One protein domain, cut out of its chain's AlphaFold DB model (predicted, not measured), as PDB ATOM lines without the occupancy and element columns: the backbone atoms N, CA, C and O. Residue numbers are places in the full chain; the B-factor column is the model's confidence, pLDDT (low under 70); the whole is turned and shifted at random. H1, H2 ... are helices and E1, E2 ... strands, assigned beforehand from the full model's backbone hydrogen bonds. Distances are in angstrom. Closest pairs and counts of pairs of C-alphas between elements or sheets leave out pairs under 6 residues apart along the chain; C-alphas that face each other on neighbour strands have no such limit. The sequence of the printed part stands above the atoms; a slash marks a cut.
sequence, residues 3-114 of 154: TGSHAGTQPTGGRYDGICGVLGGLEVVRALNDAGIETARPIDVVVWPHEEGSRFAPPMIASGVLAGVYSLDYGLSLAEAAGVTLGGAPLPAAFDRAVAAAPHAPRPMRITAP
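What this domain is: This is residues 3 to 114 of the 154 residues of the protein "N-carbamoyl-L-cysteine amidohydrolase" of Burkholderia pseudomallei (UniProt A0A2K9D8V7). With little regular structure, this is a small two-strand core, E1 beside E2, with long helix H1 packed on it and short helices H2, H3 and H4 beyond E2. The 112 printed residues hold E1, H1, E2, H2, H3, H4 in that order; the class is mixed, with 43 residues in named elements. It is only just loose, close to compact: radius of gyration of the C-alphas 16.2 A, spans 50 by 34 by 28 A.

How they stand to each other: E1, residues 3 to 6, and E2, residues 44 to 48, are parallel neighbours; N 3 and O 44, 3.0 A apart, are within hydrogen-bond range. With H1, residues 19 to 34, they form a strand-helix-strand unit, parallel strands with a helix between along the chain, its crossover right-handed. The closest C-alphas of E1 and H1, Gly 4 and Val 22, are 4.7 A apart. H2, residues 61 to 66, and H3, residues 72 to 77, form a helical hairpin; their closest C-alphas, Val 65 and Leu 72, are 5.8 A apart. H4, residues 95 to 100, is close to H2 but not clearly touching, C-alphas 66 and 99 being closest at 7.9 A. Every O i to N i+4 pair is within range in H1, H2 and H3; H4 has 0 of 2, and 1 of 3 O i to N i+3 pairs.

Where its parts are: E1 begins at C-alpha 3, (161.737, 136.299, 172.336); H1 is 22.3 A long; H4 ends at C-alpha 100, (154.395, 120.516, 166.480).

The domain as a whole: The printed part has no cut; C-alphas 36 and 82 are farthest apart, 50.2 A. Links E1 to H1, E2 to H2 and H3 to H4 are long. Residues 89 to 114 have pLDDT under 70.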
ATOM      1  N   THR A   3     162.264 135.059 171.761       90.56
ATOM      2  CA  THR A   3     161.737 136.299 172.336       90.56
ATOM      3  C   THR A   3     160.222 136.266 172.213       90.56
ATOM      4  O   THR A   3     159.690 135.625 171.314       90.56
ATOM      5  N   GLY A   4     159.492 136.927 173.097       92.44
ATOM      6  CA  GLY A   4     158.038 136.870 173.044       92.44
ATOM      7  C   GLY A   4     157.383 137.158 174.375       92.44
ATOM      8  O   GLY A   4     158.057 137.445 175.361       92.44
ATOM      9  N   SER A   5     156.060 137.091 174.372       94.25
ATOM     10  CA  SER A   5     155.213 137.301 175.546       94.25
ATOM     11  C   SER A   5     153.819 136.728 175.266       94.25
ATOM     12  O   SER A   5     153.701 135.840 174.430       94.25
ATOM     13  N   HIS A   6     152.765 137.191 175.925       91.25
ATOM     14  CA  HIS A   6     151.379 136.784 175.684       91.25
ATOM     15  C   HIS A   6     150.570 137.871 174.971       91.25
ATOM     16  O   HIS A   6     150.982 139.025 174.885       91.25
ATOM     17  N   ALA A   7     149.416 137.484 174.426       85.75
ATOM     18  CA  ALA A   7     148.443 138.413 173.838       85.75
ATOM     19  C   ALA A   7     147.105 138.446 174.597       85.75
ATOM     20  O   ALA A   7     146.303 139.350 174.381       85.75
ATOM     21  N   GLY A   8     146.852 137.458 175.465       80.75
ATOM     22  CA  GLY A   8     145.696 137.472 176.362       80.75
ATOM     23  C   GLY A   8     145.873 138.517 177.461       80.75
ATOM     24  O   GLY A   8     147.001 138.889 177.768       80.75
ATOM     25  N   THR A   9     144.767 138.972 178.042       83.31
ATOM     26  CA  THR A   9     144.766 139.975 179.111       83.31
ATOM     27  C   THR A   9     143.806 139.573 180.233       83.31
ATOM     28  O   THR A   9     142.930 138.717 180.050       83.31
ATOM     29  N   GLN A  10     143.962 140.185 181.402       86.94
ATOM     30  CA  GLN A  10     142.986 140.108 182.489       86.94
ATOM     31  C   GLN A  10     141.701 140.885 182.146       86.94
ATOM     32  O   GLN A  10     141.749 141.834 181.364       86.94
ATOM     33  N   PRO A  11     140.553 140.585 182.785       82.62
ATOM     34  CA  PRO A  11     139.310 141.342 182.586       82.62
ATOM     35  C   PRO A  11     139.453 142.856 182.815       82.62
ATOM     36  O   PRO A  11     138.776 143.652 182.172       82.62
ATOM     37  N   THR A  12     140.354 143.259 183.713       88.12
ATOM     38  CA  THR A  12     140.704 144.662 183.989       88.12
ATOM     39  C   THR A  12     142.131 144.999 183.543       88.12
ATOM     40  O   THR A  12     142.770 145.882 184.116       88.12
ATOM     41  N   GLY A  13     142.667 144.251 182.579       84.25
ATOM     42  CA  GLY A  13     144.044 144.363 182.122       84.25
ATOM     43  C   GLY A  13     144.321 145.631 181.312       84.25
ATOM     44  O   GLY A  13     143.432 146.262 180.734       84.25
ATOM     45  N   GLY A  14     145.590 146.034 181.303       87.69
ATOM     46  CA  GLY A  14     146.063 147.195 180.556       87.69
ATOM     47  C   GLY A  14     146.333 146.885 179.081       87.69
ATOM     48  O   GLY A  14     146.455 145.740 178.670       87.69
ATOM     49  N   ARG A  15     146.515 147.936 178.271       88.56
ATOM     50  CA  ARG A  15     146.758 147.820 176.816       88.56
ATOM     51  C   ARG A  15     148.140 147.280 176.430       88.56
ATOM     52  O   ARG A  15     148.372 147.012 175.258       88.56
ATOM     53  N   TYR A  16     149.074 147.237 177.376       91.31
ATOM     54  CA  TYR A  16     150.496 147.014 177.095       91.31
ATOM     55  C   TYR A  16     151.028 145.706 177.661       91.31
ATOM     56  O   TYR A  16     152.090 145.258 177.226       91.31
ATOM     57  N   ASP A  17     150.314 145.126 178.624       93.75
ATOM     58  CA  ASP A  17     150.741 143.887 179.250       93.75
ATOM     59  C   ASP A  17     150.680 142.745 178.237       93.75
ATOM     60  O   ASP A  17     149.763 142.674 177.414       93.75
ATOM     61  N   GLY A  18     151.720 141.923 178.218       93.00
ATOM     62  CA  GLY A  18     151.928 140.921 177.183       93.00
ATOM     63  C   GLY A  18     152.331 141.502 175.824       93.00
ATOM     64  O   GLY A  18     153.473 141.350 175.376       93.00
ATOM     65  N   ILE A  19     151.407 142.196 175.157       92.38
ATOM     66  CA  ILE A  19     151.488 142.501 173.722       92.38
ATOM     67  C   ILE A  19     152.716 143.339 173.341       92.38
ATOM     68  O   ILE A  19     153.293 143.136 172.270       92.38
ATOM     69  N   CYS A  20     153.186 144.229 174.222       93.94
ATOM     70  CA  CYS A  20     154.408 145.001 173.984       93.94
ATOM     71  C   CYS A  20     155.646 144.111 173.827       93.94
ATOM     72  O   CYS A  20     156.514 144.422 173.015       93.94
ATOM     73  N   GLY A  21     155.728 142.995 174.557       92.00
ATOM     74  CA  GLY A  21     156.835 142.045 174.427       92.00
ATOM     75  C   GLY A  21     156.812 141.306 173.088       92.00
ATOM     76  O   GLY A  21     157.855 141.127 172.456       92.00
ATOM     77  N   VAL A  22     155.617 140.948 172.606       92.62
ATOM     78  CA  VAL A  22     155.430 140.335 171.281       92.62
ATOM     79  C   VAL A  22     155.831 141.313 170.176       92.62
ATOM     80  O   VAL A  22     156.652 140.985 169.315       92.62
ATOM     81  N   LEU A  23     155.293 142.534 170.217       94.75
ATOM     82  CA  LEU A  23     155.581 143.564 169.220       94.75
ATOM     83  C   LEU A  23     157.047 144.003 169.257       94.75
ATOM     84  O   LEU A  23     157.636 144.217 168.202       94.75
ATOM     85  N   GLY A  24     157.659 144.070 170.441       96.12
ATOM     86  CA  GLY A  24     159.087 144.339 170.591       96.12
ATOM     87  C   GLY A  24     159.952 143.277 169.909       96.12
ATOM     88  O   GLY A  24     160.880 143.622 169.182       96.12
ATOM     89  N   GLY A  25     159.614 141.992 170.065       92.25
ATOM     90  CA  GLY A  25     160.296 140.902 169.360       92.25
ATOM     91  C   GLY A  25     160.168 141.006 167.837       92.25
ATOM     92  O   GLY A  25     161.159 140.860 167.120       92.25
ATOM     93  N   LEU A  26     158.968 141.316 167.336       93.56
ATOM     94  CA  LEU A  26     158.740 141.521 165.904       93.56
ATOM     95  C   LEU A  26     159.517 142.731 165.363       93.56
ATOM     96  O   LEU A  26     160.083 142.660 164.273       93.56
ATOM     97  N   GLU A  27     159.570 143.823 166.124       97.25
ATOM     98  CA  GLU A  27     160.298 145.032 165.740       97.25
ATOM     99  C   GLU A  27     161.811 144.798 165.692       97.25
ATOM    100  O   GLU A  27     162.474 145.285 164.782       97.25
ATOM    101  N   VAL A  28     162.360 143.975 166.593       96.25
ATOM    102  CA  VAL A  28     163.765 143.541 166.508       96.25
ATOM    103  C   VAL A  28     164.027 142.799 165.198       96.25
ATOM    104  O   VAL A  28     164.997 143.108 164.507       96.25
ATOM    105  N   VAL A  29     163.164 141.851 164.821       94.19
ATOM    106  CA  VAL A  29     163.317 141.103 163.560       94.19
ATOM    107  C   VAL A  29     163.239 142.038 162.350       94.19
ATOM    108  O   VAL A  29     164.070 141.942 161.448       94.19
ATOM    109  N   ARG A  30     162.289 142.980 162.338       95.75
ATOM    110  CA  ARG A  30     162.173 143.993 161.276       95.75
ATOM    111  C   ARG A  30     163.415 144.873 161.188       95.75
ATOM    112  O   ARG A  30     163.967 145.016 160.104       95.75
ATOM    113  N   ALA A  31     163.906 145.378 162.317       97.38
ATOM    114  CA  ALA A  31     165.091 146.225 162.362       97.38
ATOM    115  C   ALA A  31     166.353 145.505 161.852       97.38
ATOM    116  O   ALA A  31     167.172 146.113 161.165       97.38
ATOM    117  N   LEU A  32     166.509 144.211 162.156       96.94
ATOM    118  CA  LEU A  32     167.607 143.396 161.626       96.94
ATOM    119  C   LEU A  32     167.497 143.218 160.108       96.94
ATOM    120  O   LEU A  32     168.496 143.385 159.407       96.94
ATOM    121  N   ASN A  33     166.291 142.943 159.603       96.00
ATOM    122  CA  ASN A  33     166.033 142.808 158.170       96.00
ATOM    123  C   ASN A  33     166.302 144.120 157.417       96.00
ATOM    124  O   ASN A  33     167.002 144.106 156.405       96.00
ATOM    125  N   ASP A  34     165.822 145.252 157.936       97.44
ATOM    126  CA  ASP A  34     166.045 146.583 157.354       97.44
ATOM    127  C   ASP A  34     167.532 146.968 157.340       97.44
ATOM    128  O   ASP A  34     167.999 147.674 156.442       97.44
ATOM    129  N   ALA A  35     168.295 146.491 158.326       97.88
ATOM    130  CA  ALA A  35     169.739 146.684 158.403       97.88
ATOM    131  C   ALA A  35     170.544 145.675 157.561       97.88
ATOM    132  O   ALA A  35     171.764 145.827 157.457       97.88
ATOM    133  N   GLY A  36     169.903 144.657 156.975       96.62
ATOM    134  CA  GLY A  36     170.577 143.576 156.251       96.62
ATOM    135  C   GLY A  36     171.486 142.721 157.141       96.62
ATOM    136  O   GLY A  36     172.512 142.230 156.675       96.62
ATOM    137  N   ILE A  37     171.156 142.590 158.429       97.56
ATOM    138  CA  ILE A  37     171.956 141.836 159.399       97.56
ATOM    139  C   ILE A  37     171.466 140.392 159.453       97.56
ATOM    140  O   ILE A  37     170.350 140.115 159.891       97.56
ATOM    141  N   GLU A  38     172.342 139.461 159.084       96.19
ATOM    142  CA  GLU A  38     172.112 138.034 159.287       96.19
ATOM    143  C   GLU A  38     172.582 137.595 160.675       96.19
ATOM    144  O   GLU A  38     173.625 138.012 161.184       96.19
ATOM    145  N   THR A  39     171.794 136.730 161.304       93.38
ATOM    146  CA  THR A  39     172.084 136.196 162.634       93.38
ATOM    147  C   THR A  39     172.647 134.787 162.517       93.38
ATOM    148  O   THR A  39     172.196 133.983 161.707       93.38
ATOM    149  N   ALA A  40     173.622 134.447 163.365       95.12
ATOM    150  CA  ALA A  40     174.214 133.104 163.375       95.12
ATOM    151  C   ALA A  40     173.220 132.005 163.805       95.12
ATOM    152  O   ALA A  40     173.469 130.818 163.604       95.12
ATOM    153  N   ARG A  41     172.113 132.386 164.453       91.25
ATOM    154  CA  ARG A  41     171.043 131.495 164.912       91.25
ATOM    155  C   ARG A  41     169.696 132.162 164.648       91.25
ATOM    156  O   ARG A  41     169.615 133.374 164.830       91.25
ATOM    157  N   PRO A  42     168.642 131.393 164.327       88.56
ATOM    158  CA  PRO A  42     167.309 131.949 164.129       88.56
ATOM    159  C   PRO A  42     166.810 132.676 165.383       88.56
ATOM    160  O   PRO A  42     167.145 132.306 166.519       88.56
ATOM    161  N   ILE A  43     165.991 133.700 165.156       88.31
ATOM    162  CA  ILE A  43     165.222 134.400 166.183       88.31
ATOM    163  C   ILE A  43     163.756 134.030 165.980       88.31
ATOM    164  O   ILE A  43     163.200 134.286 164.915       88.31
ATOM    165  N   ASP A  44     163.149 133.463 167.015       91.06
ATOM    166  CA  ASP A  44     161.759 133.031 167.017       91.06
ATOM    167  C   ASP A  44     160.960 133.946 167.948       91.06
ATOM    168  O   ASP A  44     161.317 134.118 169.119       91.06
ATOM    169  N   VAL A  45     159.892 134.546 167.417       91.06
ATOM    170  CA  VAL A  45     158.957 135.373 168.189       91.06
ATOM    171  C   VAL A  45     157.767 134.511 168.599       91.06
ATOM    172  O   VAL A  45     157.074 133.975 167.737       91.06
ATOM    173  N   VAL A  46     157.525 134.379 169.902       89.38
ATOM    174  CA  VAL A  46     156.470 133.516 170.449       89.38
ATOM    175  C   VAL A  46     155.364 134.340 171.098       89.38
ATOM    176  O   VAL A  46     155.626 135.319 171.800       89.38
ATOM    177  N   VAL A  47     154.122 133.910 170.882       89.88
ATOM    178  CA  VAL A  47     152.956 134.374 171.636       89.88
ATOM    179  C   VAL A  47     152.486 133.227 172.519       89.88
ATOM    180  O   VAL A  47     151.990 132.229 172.004       89.88
ATOM    181  N   TRP A  48     152.658 133.352 173.832       88.19
ATOM    182  CA  TRP A  48     152.199 132.368 174.803       88.19
ATOM    183  C   TRP A  48     150.688 132.500 174.989       88.19
ATOM    184  O   TRP A  48     150.210 133.541 175.455       88.19
ATOM    185  N   PRO A  49     149.908 131.477 174.617       83.00
ATOM    186  CA  PRO A  49     148.496 131.464 174.928       83.00
ATOM    187  C   PRO A  49     148.315 131.244 176.427       83.00
ATOM    188  O   PRO A  49     149.058 130.490 177.057       83.00
ATOM    189  N   HIS A  50     147.280 131.879 176.972       85.75
ATOM    190  CA  HIS A  50     146.812 131.604 178.326       85.75
ATOM    191  C   HIS A  50     147.883 131.794 179.422       85.75
ATOM    192  O   HIS A  50     148.040 130.989 180.339       85.75
ATOM    193  N   GLU A  51     148.654 132.872 179.307       86.00
ATOM    194  CA  GLU A  51     149.633 133.271 180.323       86.00
ATOM    195  C   GLU A  51     148.935 133.788 181.587       86.00
ATOM    196  O   GLU A  51     149.247 133.339 182.680       86.00
ATOM    197  N   GLU A  52     147.895 134.597 181.410       85.31
ATOM    198  CA  GLU A  52     147.215 135.340 182.474       85.31
ATOM    199  C   GLU A  52     146.372 134.470 183.424       85.31
ATOM    200  O   GLU A  52     146.071 134.852 184.553       85.31
ATOM    201  N   GLY A  53     145.927 133.291 182.981       84.06
ATOM    202  CA  GLY A  53     145.110 132.413 183.828       84.06
ATOM    203  C   GLY A  53     143.679 132.906 184.091       84.06
ATOM    204  O   GLY A  53     142.996 132.354 184.948       84.06
ATOM    205  N   SER A  54     143.206 133.933 183.377       83.31
ATOM    206  CA  SER A  54     141.918 134.586 183.662       83.31
ATOM    207  C   SER A  54     140.696 133.723 183.325       83.31
ATOM    208  O   SER A  54     139.684 133.784 184.022       83.31
ATOM    209  N   ARG A  55     140.784 132.913 182.262       82.88
ATOM    210  CA  ARG A  55     139.690 132.041 181.794       82.88
ATOM    211  C   ARG A  55     139.777 130.601 182.314       82.88
ATOM    212  O   ARG A  55     138.761 129.997 182.642       82.88
ATOM    213  N   PHE A  56     140.990 130.070 182.400       86.06
ATOM    214  CA  PHE A  56     141.313 128.732 182.891       86.06
ATOM    215  C   PHE A  56     142.406 128.880 183.956       86.06
ATOM    216  O   PHE A  56     143.357 129.620 183.754       86.06
ATOM    217  N   ALA A  57     142.312 128.218 185.101       88.12
ATOM    218  CA  ALA A  57     143.381 128.267 186.104       88.12
ATOM    219  C   ALA A  57     144.192 126.966 186.057       88.12
ATOM    220  O   ALA A  57     143.582 125.912 185.867       88.12
ATOM    221  N   PRO A  58     145.521 126.987 186.277       90.50
ATOM    222  CA  PRO A  58     146.373 128.132 186.637       90.50
ATOM    223  C   PRO A  58     146.877 128.969 185.429       90.50
ATOM    224  O   PRO A  58     146.647 128.590 184.280       90.50
ATOM    225  N   PRO A  59     147.551 130.118 185.669       91.69
ATOM    226  CA  PRO A  59     148.270 130.880 184.638       91.69
ATOM    227  C   PRO A  59     149.471 130.123 184.041       91.69
ATOM    228  O   PRO A  59     149.914 129.102 184.569       91.69
ATOM    229  N   MET A  60     150.036 130.669 182.956       92.69
ATOM    230  CA  MET A  60     151.285 130.233 182.307       92.69
ATOM    231  C   MET A  60     151.287 128.777 181.825       92.69
ATOM    232  O   MET A  60     152.329 128.123 181.768       92.69
ATOM    233  N   ILE A  61     150.125 128.244 181.451       90.62
ATOM    234  CA  ILE A  61     150.014 126.819 181.116       90.62
ATOM    235  C   ILE A  61     150.798 126.459 179.865       90.62
ATOM    236  O   ILE A  61     151.514 125.465 179.868       90.62
ATOM    237  N   ALA A  62     150.733 127.270 178.812       87.06
ATOM    238  CA  ALA A  62     151.413 126.937 177.565       87.06
ATOM    239  C   ALA A  62     152.942 126.949 177.698       87.06
ATOM    240  O   ALA A  62     153.615 126.029 177.232       87.06
ATOM    241  N   SER A  63     153.497 127.963 178.367       87.44
ATOM    242  CA  SER A  63     154.934 128.030 178.642       87.44
ATOM    243  C   SER A  63     155.365 126.955 179.641       87.44
ATOM    244  O   SER A  63     156.421 126.352 179.461       87.44
ATOM    245  N   GLY A  64     154.536 126.646 180.642       89.94
ATOM    246  CA  GLY A  64     154.780 125.560 181.588       89.94
ATOM    247  C   GLY A  64     154.757 124.172 180.939       89.94
ATOM    248  O   GLY A  64     155.590 123.338 181.285       89.94
ATOM    249  N   VAL A  65     153.880 123.931 179.958       88.12
ATOM    250  CA  VAL A  65     153.885 122.695 179.155       88.12
ATOM    251  C   VAL A  65     155.161 122.602 178.325       88.12
ATOM    252  O   VAL A  65     155.830 121.571 178.358       88.12
ATOM    253  N   LEU A  66     155.557 123.679 177.635       87.00
ATOM    254  CA  LEU A  66     156.805 123.678 176.865       87.00
ATOM    255  C   LEU A  66     158.035 123.447 177.759       87.00
ATOM    256  O   LEU A  66     158.960 122.738 177.368       87.00
ATOM    257  N   ALA A  67     158.048 124.030 178.959       90.25
ATOM    258  CA  ALA A  67     159.124 123.866 179.931       90.25
ATOM    259  C   ALA A  67     159.112 122.499 180.646       90.25
ATOM    260  O   ALA A  67     160.017 122.221 181.429       90.25
ATOM    261  N   GLY A  68     158.099 121.657 180.407       88.56
ATOM    262  CA  GLY A  68     157.945 120.352 181.056       88.56
ATOM    263  C   GLY A  68     157.478 120.413 182.514       88.56
ATOM    264  O   GLY A  68     157.546 119.409 183.216       88.56
ATOM    265  N   VAL A  69     157.007 121.574 182.983       93.88
ATOM    266  CA  VAL A  69     156.417 121.757 184.323       93.88
ATOM    267  C   VAL A  69     155.022 121.133 184.393       93.88
ATOM    268  O   VAL A  69     154.640 120.569 185.416       93.88
ATOM    269  N   TYR A  70     154.276 121.207 183.292       89.38
ATOM    270  CA  TYR A  70     152.952 120.613 183.138       89.38
ATOM    271  C   TYR A  70     152.957 119.598 181.994       89.38
ATOM    272  O   TYR A  70     153.656 119.784 180.998       89.38
ATOM    273  N   SER A  71     152.155 118.536 182.099       89.56
ATOM    274  CA  SER A  71     151.906 117.667 180.944       89.56
ATOM    275  C   SER A  71     150.949 118.350 179.962       89.56
ATOM    276  O   SER A  71     150.114 119.169 180.358       89.56
ATOM    277  N   LEU A  72     151.047 117.993 178.677       84.75
ATOM    278  CA  LEU A  72     150.119 118.490 177.658       84.75
ATOM    279  C   LEU A  72     148.669 118.125 178.007       84.75
ATOM    280  O   LEU A  72     147.801 118.992 177.979       84.75
ATOM    281  N   ASP A  73     148.433 116.876 178.413       86.75
ATOM    282  CA  ASP A  73     147.105 116.391 178.807       86.75
ATOM    283  C   ASP A  73     146.526 117.206 179.966       86.75
ATOM    284  O   ASP A  73     145.361 117.600 179.926       86.75
ATOM    285  N   TYR A  74     147.350 117.525 180.971       88.88
ATOM    286  CA  TYR A  74     146.928 118.377 182.077       88.88
ATOM    287  C   TYR A  74     146.525 119.768 181.578       88.88
ATOM    288  O   TYR A  74     145.420 120.220 181.875       88.88
ATOM    289  N   GLY A  75     147.371 120.416 180.771       88.06
ATOM    290  CA  GLY A  75     147.081 121.745 180.232       88.06
ATOM    291  C   GLY A  75     145.794 121.784 179.403       88.06
ATOM    292  O   GLY A  75     144.976 122.685 179.577       88.06
ATOM    293  N   LEU A  76     145.572 120.783 178.548       87.06
ATOM    294  CA  LEU A  76     144.370 120.685 177.715       87.06
ATOM    295  C   LEU A  76     143.106 120.347 178.517       87.06
ATOM    296  O   LEU A  76     142.008 120.687 178.073       87.06
ATOM    297  N   SER A  77     143.246 119.705 179.682       89.06
ATOM    298  CA  SER A  77     142.122 119.323 180.548       89.06
ATOM    299  C   SER A  77     141.525 120.476 181.359       89.06
ATOM    300  O   SER A  77     140.435 120.325 181.908       89.06
ATOM    301  N   LEU A  78     142.212 121.620 181.446       87.31
ATOM    302  CA  LEU A  78     141.757 122.742 182.264       87.31
ATOM    303  C   LEU A  78     140.421 123.274 181.768       87.31
ATOM    304  O   LEU A  78     140.296 123.624 180.599       87.31
ATOM    305  N   ALA A  79     139.442 123.351 182.665       86.81
ATOM    306  CA  ALA A  79     138.082 123.753 182.344       86.81
ATOM    307  C   ALA A  79     137.738 125.129 182.916       86.81
ATOM    308  O   ALA A  79     138.171 125.492 184.011       86.81
ATOM    309  N   GLU A  80     136.944 125.891 182.167       83.62
ATOM    310  CA  GLU A  80     136.304 127.098 182.683       83.62
ATOM    311  C   GLU A  80     135.056 126.737 183.501       83.62
ATOM    312  O   GLU A  80     134.606 125.589 183.510       83.62
ATOM    313  N   ALA A  81     134.441 127.725 184.154       78.38
ATOM    314  CA  ALA A  81     133.244 127.515 184.974       78.38
ATOM    315  C   ALA A  81     132.066 126.878 184.206       78.38
ATOM    316  O   ALA A  81     131.274 126.143 184.790       78.38
ATOM    317  N   ALA A  82     131.962 127.131 182.898       80.88
ATOM    318  CA  ALA A  82     130.954 126.538 182.020       80.88
ATOM    319  C   ALA A  82     131.278 125.091 181.579       80.88
ATOM    320  O   ALA A  82     130.503 124.494 180.837       80.88
ATOM    321  N   GLY A  83     132.411 124.523 182.011       82.06
ATOM    322  CA  GLY A  83     132.815 123.142 181.729       82.06
ATOM    323  C   GLY A  83     133.525 122.926 180.387       82.06
ATOM    324  O   GLY A  83     133.919 121.801 180.089       82.06
ATOM    325  N   VAL A  84     133.723 123.975 179.582       85.44
ATOM    326  CA  VAL A  84     134.538 123.900 178.357       85.44
ATOM    327  C   VAL A  84     136.005 123.776 178.753       85.44
ATOM    328  O   VAL A  84     136.471 124.538 179.596       85.44
ATOM    329  N   THR A  85     136.737 122.832 178.160       85.88
ATOM    330  CA  THR A  85     138.173 122.658 178.416       85.88
ATOM    331  C   THR A  85     139.026 123.488 177.462       85.88
ATOM    332  O   THR A  85     138.590 123.811 176.357       85.88
ATOM    333  N   LEU A  86     140.270 123.787 177.838       81.94
ATOM    334  CA  LEU A  86     141.218 124.502 176.984       81.94
ATOM    335  C   LEU A  86     141.424 123.781 175.642       81.94
ATOM    336  O   LEU A  86     141.455 124.436 174.606       81.94
ATOM    337  N   GLY A  87     141.511 122.446 175.649       81.00
ATOM    338  CA  GLY A  87     141.623 121.644 174.426       81.00
ATOM    339  C   GLY A  87     140.320 121.473 173.635       81.00
ATOM    340  O   GLY A  87     140.365 121.055 172.483       81.00
ATOM    341  N   GLY A  88     139.168 121.774 174.240       75.00
ATOM    342  CA  GLY A  88     137.855 121.732 173.590       75.00
ATOM    343  C   GLY A  88     137.357 123.102 173.127       75.00
ATOM    344  O   GLY A  88     136.438 123.186 172.312       75.00
ATOM    345  N   ALA A  89     137.952 124.183 173.634       67.06
ATOM    346  CA  ALA A  89     137.699 125.525 173.148       67.06
ATOM    347  C   ALA A  89     138.208 125.650 171.700       67.06
ATOM    348  O   ALA A  89     139.252 125.084 171.371       67.06
ATOM    349  N   PRO A  90     137.523 126.410 170.826       59.53
ATOM    350  CA  PRO A  90     138.064 126.766 169.523       59.53
ATOM    351  C   PRO A  90     139.302 127.642 169.740       59.53
ATOM    352  O   PRO A  90     139.216 128.863 169.877       59.53
ATOM    353  N   LEU A  91     140.465 127.003 169.849       53.78
ATOM    354  CA  LEU A  91     141.738 127.692 169.902       53.78
ATOM    355  C   LEU A  91     141.974 128.328 168.529       53.78
ATOM    356  O   LEU A  91     141.685 127.708 167.501       53.78
ATOM    357  N   PRO A  92     142.519 129.554 168.465       44.78
ATOM    358  CA  PRO A  92     143.064 130.056 167.217       44.78
ATOM    359  C   PRO A  92     144.037 129.006 166.666       44.78
ATOM    360  O   PRO A  92     144.871 128.498 167.419       44.78
ATOM    361  N   ALA A  93     143.959 128.707 165.366       36.03
ATOM    362  CA  ALA A  93     144.722 127.661 164.660       36.03
ATOM    363  C   ALA A  93     146.263 127.704 164.845       36.03
ATOM    364  O   ALA A  93     146.995 126.860 164.331       36.03
ATOM    365  N   ALA A  94     146.777 128.700 165.568       38.03
ATOM    366  CA  ALA A  94     148.162 128.842 165.984       38.03
ATOM    367  C   ALA A  94     148.602 127.847 167.082       38.03
ATOM    368  O   ALA A  94     149.793 127.537 167.135       38.03
ATOM    369  N   PHE A  95     147.698 127.319 167.925       43.38
ATOM    370  CA  PHE A  95     148.088 126.384 168.999       43.38
ATOM    371  C   PHE A  95     148.636 125.059 168.440       43.38
ATOM    372  O   PHE A  95     149.686 124.589 168.884       43.38
ATOM    373  N   ASP A  96     148.018 124.538 167.375       32.53
ATOM    374  CA  ASP A  96     148.437 123.299 166.702       32.53
ATOM    375  C   ASP A  96     149.859 123.377 166.122       32.53
ATOM    376  O   ASP A  96     150.564 122.371 166.033       32.53
ATOM    377  N   ARG A  97     150.326 124.576 165.744       35.94
ATOM    378  CA  ARG A  97     151.656 124.758 165.136       35.94
ATOM    379  C   ARG A  97     152.777 124.955 166.153       35.94
ATOM    380  O   ARG A  97     153.917 124.622 165.842       35.94
ATOM    381  N   ALA A  98     152.477 125.472 167.345       39.97
ATOM    382  CA  ALA A  98     153.485 125.743 168.371       39.97
ATOM    383  C   ALA A  98     154.008 124.456 169.031       39.97
ATOM    384  O   ALA A  98     155.207 124.335 169.272       39.97
ATOM    385  N   VAL A  99     153.134 123.468 169.259       37.56
ATOM    386  CA  VAL A  99     153.519 122.170 169.850       37.56
ATOM    387  C   VAL A  99     154.226 121.277 168.821       37.56
ATOM    388  O   VAL A  99     155.193 120.593 169.150       37.56
ATOM    389  N   ALA A 100     153.815 121.333 167.549       32.94
ATOM    390  CA  ALA A 100     154.395 120.516 166.480       32.94
ATOM    391  C   ALA A 100     155.793 120.974 166.008       32.94
ATOM    392  O   ALA A 100     156.520 120.191 165.399       32.94
ATOM    393  N   ALA A 101     156.191 122.224 166.271       39.50
ATOM    394  CA  ALA A 101     157.461 122.788 165.799       39.50
ATOM    395  C   ALA A 101     158.682 122.456 166.685       39.50
ATOM    396  O   ALA A 101     159.808 122.818 166.337       39.50
ATOM    397  N   ALA A 102     158.483 121.766 167.812       38.59
ATOM    398  CA  ALA A 102     159.554 121.360 168.721       38.59
ATOM    399  C   ALA A 102     160.029 119.908 168.471       38.59
ATOM    400  O   ALA A 102     159.990 119.077 169.376       38.59
ATOM    401  N   PRO A 103     160.464 119.571 167.240       35.31
ATOM    402  CA  PRO A 103     161.739 118.860 167.105       35.31
ATOM    403  C   PRO A 103     162.544 119.322 165.863       35.31
ATOM    404  O   PRO A 103     162.228 118.996 164.726       35.31
ATOM    405  N   HIS A 104     163.599 120.106 166.112       35.84
ATOM    406  CA  HIS A 104     164.777 120.435 165.277       35.84
ATOM    407  C   HIS A 104     164.705 120.403 163.722       35.84
ATOM    408  O   HIS A 104     164.904 119.359 163.111       35.84
ATOM    409  N   ALA A 105     164.650 121.585 163.079       30.42
ATOM    410  CA  ALA A 105     165.715 122.176 162.227       30.42
ATOM    411  C   ALA A 105     165.208 123.451 161.499       30.42
ATOM    412  O   ALA A 105     164.108 123.440 160.942       30.42
ATOM    413  N   PRO A 106     165.983 124.552 161.465       36.00
ATOM    414  CA  PRO A 106     165.518 125.837 160.951       36.00
ATOM    415  C   PRO A 106     165.497 125.857 159.423       36.00
ATOM    416  O   PRO A 106     166.503 125.587 158.767       36.00
ATOM    417  N   ARG A 107     164.366 126.263 158.845       29.08
ATOM    418  CA  ARG A 107     164.350 126.795 157.480       29.08
ATOM    419  C   ARG A 107     164.513 128.308 157.582       29.08
ATOM    420  O   ARG A 107     163.770 128.914 158.354       29.08
ATOM    421  N   PRO A 108     165.430 128.940 156.833       33.72
ATOM    422  CA  PRO A 108     165.420 130.388 156.709       33.72
ATOM    423  C   PRO A 108     164.067 130.789 156.119       33.72
ATOM    424  O   PRO A 108     163.767 130.507 154.957       33.72
ATOM    425  N   MET A 109     163.214 131.394 156.942       34.72
ATOM    426  CA  MET A 109     161.952 131.933 156.473       34.72
ATOM    427  C   MET A 109     162.259 133.243 155.756       34.72
ATOM    428  O   MET A 109     162.331 134.316 156.350       34.72
ATOM    429  N   ARG A 110     162.495 133.136 154.450       29.19
ATOM    430  CA  ARG A 110     162.582 134.284 153.559       29.19
ATOM    431  C   ARG A 110     161.159 134.781 153.332       29.19
ATOM    432  O   ARG A 110     160.447 134.241 152.491       29.19
ATOM    433  N   ILE A 111     160.730 135.791 154.083       32.09
ATOM    434  CA  ILE A 111     159.556 136.569 153.686       32.09
ATOM    435  C   ILE A 111     160.005 137.405 152.485       32.09
ATOM    436  O   ILE A 111     160.603 138.468 152.630       32.09
ATOM    437  N   THR A 112     159.805 136.878 151.277       27.22
ATOM    438  CA  THR A 112     159.891 137.676 150.054       27.22
ATOM    439  C   THR A 112     158.753 138.684 150.082       27.22
ATOM    440  O   THR A 112     157.595 138.311 149.899       27.22
ATOM    441  N   ALA A 113     159.078 139.956 150.313       26.62
ATOM    442  CA  ALA A 113     158.177 141.048 149.968       26.62
ATOM    443  C   ALA A 113     157.842 140.957 148.462       26.62
ATOM    444  O   ALA A 113     158.734 140.620 147.671       26.62
ATOM    445  N   PRO A 114     156.590 141.216 148.040       28.86
ATOM    446  CA  PRO A 114     156.244 141.234 146.626       28.86
ATOM    447  C   PRO A 114     157.117 142.269 145.907       28.86
ATOM    448  O   PRO A 114     157.230 143.421 146.326       28.86
TER     449      PRO A 114